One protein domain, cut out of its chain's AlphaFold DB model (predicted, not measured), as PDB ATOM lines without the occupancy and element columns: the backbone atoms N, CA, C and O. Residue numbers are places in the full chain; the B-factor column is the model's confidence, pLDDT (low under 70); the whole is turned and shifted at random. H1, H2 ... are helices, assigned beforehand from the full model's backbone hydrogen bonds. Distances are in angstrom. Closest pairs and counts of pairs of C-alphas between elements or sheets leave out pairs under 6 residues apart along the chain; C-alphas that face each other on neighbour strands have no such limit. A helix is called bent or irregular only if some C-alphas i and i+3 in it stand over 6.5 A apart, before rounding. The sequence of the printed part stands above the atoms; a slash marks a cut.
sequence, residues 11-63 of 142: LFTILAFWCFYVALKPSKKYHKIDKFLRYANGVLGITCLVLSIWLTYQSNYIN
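Overview. This is residues 11 to 63 of the 142 residues of an uncharacterized protein of Moraxella equi (UniProt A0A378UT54). You are looking at a lopsided helical hairpin: the short helix H1 folds back along the middle part of the long helix H2, and residues 56 to 63 of H2 stick out past it. At the other end, residues 28 to 33 stick out at the turn. The 53 printed residues, with H1 then H2 and no named strand, are all helix in class, loose with a radius of gyration of the C-alphas of 14.0 A, and span 47 by 14 by 10 A, a rod.

Along the chain. Find C-alpha 11 at (120.588, 16.330, 5.743); from there H1, residues 11 to 24, runs 20.1 A. H2, residues 32 to 63, runs 44.6 A to C-alpha 63 at (135.313, 26.031, 12.663). H2 is only just irregular: C-alphas 60 and 63 are 6.6 A apart.

Arrangement. H1 and H2 form a helical hairpin and touch, H2 with residues 37 to 52 alone; look at their closest C-alphas, of Ala 16 and Gly 45, 4.1 A apart. They run opposite ways at a shallow tilt of 23 degrees. Every O i to N i+4 pair in H1 is within hydrogen-bond range, and 27 of 28 in H2.

Size, cuts and confidence. The two farthest C-alphas, of Lys 29 and Asn 63, are 47.7 A apart. The printed part has no cut, and the link from H1 to H2 is short. The model's pLDDT is under 70 at residues 28 to 30 and 63.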
ATOM      1  N   LEU A  11     120.529  17.720   6.210       85.31
ATOM      2  CA  LEU A  11     120.588  16.330   5.743       85.31
ATOM      3  C   LEU A  11     120.373  15.321   6.883       85.31
ATOM      4  O   LEU A  11     119.532  14.430   6.775       85.31
ATOM      5  N   PHE A  12     121.106  15.472   7.988       85.31
ATOM      6  CA  PHE A  12     121.028  14.542   9.118       85.31
ATOM      7  C   PHE A  12     119.697  14.645   9.858       85.31
ATOM      8  O   PHE A  12     119.178  13.641  10.338       85.31
ATOM      9  N   THR A  13     119.112  15.840   9.892       84.56
ATOM     10  CA  THR A  13     117.783  16.066  10.458       84.56
ATOM     11  C   THR A  13     116.712  15.355   9.630       84.56
ATOM     12  O   THR A  13     115.913  14.605  10.183       84.56
ATOM     13  N   ILE A  14     116.733  15.500   8.300       89.25
ATOM     14  CA  ILE A  14     115.799  14.812   7.394       89.25
ATOM     15  C   ILE A  14     115.935  13.285   7.524       89.25
ATOM     16  O   ILE A  14     114.929  12.586   7.655       89.25
ATOM     17  N   LEU A  15     117.168  12.768   7.556       89.31
ATOM     18  CA  LEU A  15     117.435  11.338   7.743       89.31
ATOM     19  C   LEU A  15     116.932  10.824   9.096       89.31
ATOM     20  O   LEU A  15     116.332   9.750   9.157       89.31
ATOM     21  N   ALA A  16     117.119  11.595  10.169       90.19
ATOM     22  CA  ALA A  16     116.600  11.249  11.483       90.19
ATOM     23  C   ALA A  16     115.068  11.154  11.486       90.19
ATOM     24  O   ALA A  16     114.517  10.153  11.945       90.19
ATOM     25  N   PHE A  17     114.377  12.151  10.922       90.81
ATOM     26  CA  PHE A  17     112.917  12.133  10.801       90.81
ATOM     27  C   PHE A  17     112.418  10.938   9.984       90.81
ATOM     28  O   PHE A  17     111.454  10.288  10.388       90.81
ATOM     29  N   TRP A  18     113.095  10.597   8.884       91.00
ATOM     30  CA  TRP A  18     112.774   9.407   8.096       91.00
ATOM     31  C   TRP A  18     112.923   8.116   8.912       91.00
ATOM     32  O   TRP A  18     112.028   7.269   8.922       91.00
ATOM     33  N   CYS A  19     114.023   7.984   9.654       90.38
ATOM     34  CA  CYS A  19     114.279   6.832  10.515       90.38
ATOM     35  C   CYS A  19     113.206   6.677  11.607       90.38
ATOM     36  O   CYS A  19     112.684   5.577  11.809       90.38
ATOM     37  N   PHE A  20     112.807   7.773  12.262       90.56
ATOM     38  CA  PHE A  20     111.723   7.741  13.249       90.56
ATOM     39  C   PHE A  20     110.367   7.433  12.623       90.56
ATOM     40  O   PHE A  20     109.605   6.649  13.188       90.56
ATOM     41  N   TYR A  21     110.077   7.979  11.442       89.88
ATOM     42  CA  TYR A  21     108.861   7.652  10.706       89.88
ATOM     43  C   TYR A  21     108.758   6.142  10.442       89.88
ATOM     44  O   TYR A  21     107.724   5.535  10.721       89.88
ATOM     45  N   VAL A  22     109.842   5.504   9.984       86.50
ATOM     46  CA  VAL A  22     109.888   4.049   9.752       86.50
ATOM     47  C   VAL A  22     109.768   3.257  11.058       86.50
ATOM     48  O   VAL A  22     109.054   2.253  11.098       86.50
ATOM     49  N   ALA A  23     110.418   3.706  12.134       87.56
ATOM     50  CA  ALA A  23     110.355   3.050  13.439       87.56
ATOM     51  C   ALA A  23     108.938   3.075  14.048       87.56
ATOM     52  O   ALA A  23     108.498   2.080  14.634       87.56
ATOM     53  N   LEU A  24     108.216   4.188  13.878       85.88
ATOM     54  CA  LEU A  24     106.895   4.429  14.468       85.88
ATOM     55  C   LEU A  24     105.726   3.972  13.586       85.88
ATOM     56  O   LEU A  24     104.629   3.746  14.099       85.88
ATOM     57  N   LYS A  25     105.930   3.804  12.273       84.50
ATOM     58  CA  LYS A  25     104.879   3.377  11.337       84.50
ATOM     59  C   LYS A  25     104.233   2.080  11.827       84.50
ATOM     60  O   LYS A  25     104.951   1.100  11.949       84.50
ATOM     61  N   PRO A  26     102.921   1.980  12.077       72.69
ATOM     62  CA  PRO A  26     102.308   0.764  12.628       72.69
ATOM     63  C   PRO A  26     102.496  -0.458  11.706       72.69
ATOM     64  O   PRO A  26     102.351  -0.344  10.489       72.69
ATOM     65  N   SER A  27     102.853  -1.627  12.265       71.00
ATOM     66  CA  SER A  27     102.917  -2.884  11.492       71.00
ATOM     67  C   SER A  27     101.576  -3.584  11.556       71.00
ATOM     68  O   SER A  27     101.054  -3.799  12.646       71.00
ATOM     69  N   LYS A  28     101.061  -4.024  10.407       67.38
ATOM     70  CA  LYS A  28      99.899  -4.921  10.353       67.38
ATOM     71  C   LYS A  28     100.281  -6.400  10.530       67.38
ATOM     72  O   LYS A  28      99.392  -7.229  10.674       67.38
ATOM     73  N   LYS A  29     101.579  -6.745  10.514       64.44
ATOM     74  CA  LYS A  29     102.079  -8.125  10.648       64.44
ATOM     75  C   LYS A  29     103.127  -8.230  11.758       64.44
ATOM     76  O   LYS A  29     104.056  -7.429  11.839       64.44
ATOM     77  N   TYR A  30     102.970  -9.237  12.616       63.22
ATOM     78  CA  TYR A  30     103.866  -9.531  13.738       63.22
ATOM     79  C   TYR A  30     105.006 -10.460  13.278       63.22
ATOM     80  O   TYR A  30     105.058 -11.631  13.640       63.22
ATOM     81  N   HIS A  31     105.924  -9.960  12.443       74.69
ATOM     82  CA  HIS A  31     107.150 -10.691  12.102       74.69
ATOM     83  C   HIS A  31     108.323 -10.206  12.965       74.69
ATOM     84  O   HIS A  31     108.550  -9.006  13.113       74.69
ATOM     85  N   LYS A  32     109.111 -11.139  13.523       80.75
ATOM     86  CA  LYS A  32     110.309 -10.825  14.335       80.75
ATOM     87  C   LYS A  32     111.283  -9.878  13.611       80.75
ATOM     88  O   LYS A  32     111.870  -9.008  14.250       80.75
ATOM     89  N   ILE A  33     111.397 -10.014  12.288       81.56
ATOM     90  CA  ILE A  33     112.249  -9.183  11.425       81.56
ATOM     91  C   ILE A  33     111.753  -7.728  11.386       81.56
ATOM     92  O   ILE A  33     112.555  -6.812  11.543       81.56
ATOM     93  N   ASP A  34     110.439  -7.493  11.290       81.69
ATOM     94  CA  ASP A  34     109.870  -6.136  11.292       81.69
ATOM     95  C   ASP A  34     110.126  -5.415  12.618       81.69
ATOM     96  O   ASP A  34     110.415  -4.218  12.641       81.69
ATOM     97  N   LYS A  35     110.050  -6.147  13.736       83.31
ATOM     98  CA  LYS A  35     110.359  -5.604  15.065       83.31
ATOM     99  C   LYS A  35     111.832  -5.199  15.169       83.31
ATOM    100  O   LYS A  35     112.123  -4.121  15.685       83.31
ATOM    101  N   PHE A  36     112.741  -6.028  14.652       87.12
ATOM    102  CA  PHE A  36     114.170  -5.716  14.604       87.12
ATOM    103  C   PHE A  36     114.456  -4.487  13.730       87.12
ATOM    104  O   PHE A  36     115.119  -3.559  14.187       87.12
ATOM    105  N   LEU A  37     113.897  -4.427  12.515       85.69
ATOM    106  CA  LEU A  37     114.086  -3.301  11.594       85.69
ATOM    107  C   LEU A  37     113.593  -1.976  12.181       85.69
ATOM    108  O   LEU A  37     114.244  -0.949  12.005       85.69
ATOM    109  N   ARG A  38     112.474  -1.970  12.912       86.44
ATOM    110  CA  ARG A  38     111.985  -0.764  13.605       86.44
ATOM    111  C   ARG A  38     112.946  -0.289  14.680       86.44
ATOM    112  O   ARG A  38     113.215   0.903  14.762       86.44
ATOM    113  N   TYR A  39     113.464  -1.215  15.482       88.19
ATOM    114  CA  TYR A  39     114.420  -0.882  16.531       88.19
ATOM    115  C   TYR A  39     115.727  -0.345  15.938       88.19
ATOM    116  O   TYR A  39     116.198   0.710  16.354       88.19
ATOM    117  N   ALA A  40     116.256  -1.009  14.906       90.06
ATOM    118  CA  ALA A  40     117.445  -0.563  14.187       90.06
ATOM    119  C   ALA A  40     117.262   0.845  13.592       90.06
ATOM    120  O   ALA A  40     118.122   1.701  13.774       90.06
ATOM    121  N   ASN A  41     116.114   1.121  12.959       90.25
ATOM    122  CA  ASN A  41     115.789   2.463  12.468       90.25
ATOM    123  C   ASN A  41     115.659   3.486  13.607       90.25
ATOM    124  O   ASN A  41     116.128   4.607  13.464       90.25
ATOM    125  N   GLY A  42     115.095   3.117  14.761       89.56
ATOM    126  CA  GLY A  42     115.052   3.997  15.932       89.56
ATOM    127  C   GLY A  42     116.451   4.397  16.418       89.56
ATOM    128  O   GLY A  42     116.717   5.580  16.628       89.56
ATOM    129  N   VAL A  43     117.367   3.429  16.528       93.19
ATOM    130  CA  VAL A  43     118.769   3.673  16.915       93.19
ATOM    131  C   VAL A  43     119.496   4.529  15.871       93.19
ATOM    132  O   VAL A  43     120.197   5.477  16.231       93.19
ATOM    133  N   LEU A  44     119.294   4.252  14.580       92.81
ATOM    134  CA  LEU A  44     119.842   5.070  13.492       92.81
ATOM    135  C   LEU A  44     119.316   6.509  13.545       92.81
ATOM    136  O   LEU A  44     120.103   7.442  13.429       92.81
ATOM    137  N   GLY A  45     118.021   6.702  13.809       91.06
ATOM    138  CA  GLY A  45     117.414   8.027  13.950       91.06
ATOM    139  C   GLY A  45     118.033   8.844  15.084       91.06
ATOM    140  O   GLY A  45     118.398  10.001  14.877       91.06
ATOM    141  N   ILE A  46     118.234   8.228  16.256       92.62
ATOM    142  CA  ILE A  46     118.934   8.860  17.391       92.62
ATOM    143  C   ILE A  46     120.368   9.228  16.993       92.62
ATOM    144  O   ILE A  46     120.810  10.348  17.243       92.62
ATOM    145  N   THR A  47     121.079   8.318  16.327       92.38
ATOM    146  CA  THR A  47     122.461   8.547  15.883       92.38
ATOM    147  C   THR A  47     122.545   9.727  14.906       92.38
ATOM    148  O   THR A  47     123.394  10.603  15.065       92.38
ATOM    149  N   CYS A  48     121.628   9.809  13.935       91.31
ATOM    150  CA  CYS A  48     121.543  10.930  12.998       91.31
ATOM    151  C   CYS A  48     121.237  12.262  13.701       91.31
ATOM    152  O   CYS A  48     121.846  13.272  13.350       91.31
ATOM    153  N   LEU A  49     120.357  12.283  14.711       90.56
ATOM    154  CA  LEU A  49     120.107  13.498  15.498       90.56
ATOM    155  C   LEU A  49     121.359  13.965  16.241       90.56
ATOM    156  O   LEU A  49     121.700  15.144  16.174       90.56
ATOM    157  N   VAL A  50     122.056  13.050  16.920       91.19
ATOM    158  CA  VAL A  50     123.284  13.373  17.661       91.19
ATOM    159  C   VAL A  50     124.346  13.938  16.718       91.19
ATOM    160  O   VAL A  50     124.948  14.969  17.020       91.19
ATOM    161  N   LEU A  51     124.528  13.327  15.544       91.12
ATOM    162  CA  LEU A  51     125.443  13.829  14.517       91.12
ATOM    163  C   LEU A  51     125.031  15.208  13.989       91.12
ATOM    164  O   LEU A  51     125.893  16.069  13.826       91.12
ATOM    165  N   SER A  52     123.733  15.448  13.767       90.38
ATOM    166  CA  SER A  52     123.218  16.755  13.331       90.38
ATOM    167  C   SER A  52     123.556  17.857  14.339       90.38
ATOM    168  O   SER A  52     124.106  18.897  13.968       90.38
ATOM    169  N   ILE A  53     123.302  17.604  15.628       87.69
ATOM    170  CA  ILE A  53     123.605  18.540  16.719       87.69
ATOM    171  C   ILE A  53     125.114  18.788  16.804       87.69
ATOM    172  O   ILE A  53     125.548  19.939  16.863       87.69
ATOM    173  N   TRP A  54     125.920  17.722  16.769       87.31
ATOM    174  CA  TRP A  54     127.376  17.817  16.860       87.31
ATOM    175  C   TRP A  54     127.981  18.618  15.706       87.31
ATOM    176  O   TRP A  54     128.745  19.554  15.939       87.31
ATOM    177  N   LEU A  55     127.622  18.296  14.462       87.25
ATOM    178  CA  LEU A  55     128.138  18.990  13.282       87.25
ATOM    179  C   LEU A  55     127.698  20.452  13.254       87.25
ATOM    180  O   LEU A  55     128.509  21.329  12.968       87.25
ATOM    181  N   THR A  56     126.449  20.728  13.637       84.75
ATOM    182  CA  THR A  56     125.939  22.100  13.754       84.75
ATOM    183  C   THR A  56     126.757  22.878  14.785       84.75
ATOM    184  O   THR A  56     127.189  23.997  14.518       84.75
ATOM    185  N   TYR A  57     127.049  22.280  15.942       80.88
ATOM    186  CA  TYR A  57     127.897  22.909  16.951       80.88
ATOM    187  C   TYR A  57     129.317  23.181  16.429       80.88
ATOM    188  O   TYR A  57     129.827  24.295  16.565       80.88
ATOM    189  N   GLN A  58     129.933  22.192  15.781       81.06
ATOM    190  CA  GLN A  58     131.276  22.305  15.210       81.06
ATOM    191  C   GLN A  58     131.354  23.403  14.144       81.06
ATOM    192  O   GLN A  58     132.235  24.263  14.207       81.06
ATOM    193  N   SER A  59     130.413  23.430  13.195       79.56
ATOM    194  CA  SER A  59     130.410  24.427  12.125       79.56
ATOM    195  C   SER A  59     130.232  25.841  12.666       79.56
ATOM    196  O   SER A  59     130.935  26.741  12.218       79.56
ATOM    197  N   ASN A  60     129.320  26.054  13.618       76.00
ATOM    198  CA  ASN A  60     128.997  27.401  14.089       76.00
ATOM    199  C   ASN A  60     130.008  27.949  15.101       76.00
ATOM    200  O   ASN A  60     130.293  29.143  15.081       76.00
ATOM    201  N   TYR A  61     130.550  27.100  15.979       72.75
ATOM    202  CA  TYR A  61     131.283  27.567  17.163       72.75
ATOM    203  C   TYR A  61     132.745  27.122  17.231       72.75
ATOM    204  O   TYR A  61     133.497  27.654  18.049       72.75
ATOM    205  N   ILE A  62     133.168  26.154  16.413       72.31
ATOM    206  CA  ILE A  62     134.557  25.670  16.410       72.31
ATOM    207  C   ILE A  62     135.264  26.075  15.117       72.31
ATOM    208  O   ILE A  62     136.310  26.717  15.185       72.31
ATOM    209  N   ASN A  63     134.674  25.782  13.958       66.94
ATOM    210  CA  ASN A  63     135.313  26.031  12.663       66.94
ATOM    211  C   ASN A  63     135.122  27.469  12.155       66.94
ATOM    212  O   ASN A  63     136.029  28.017  11.537       66.94
TER     213      ASN A  63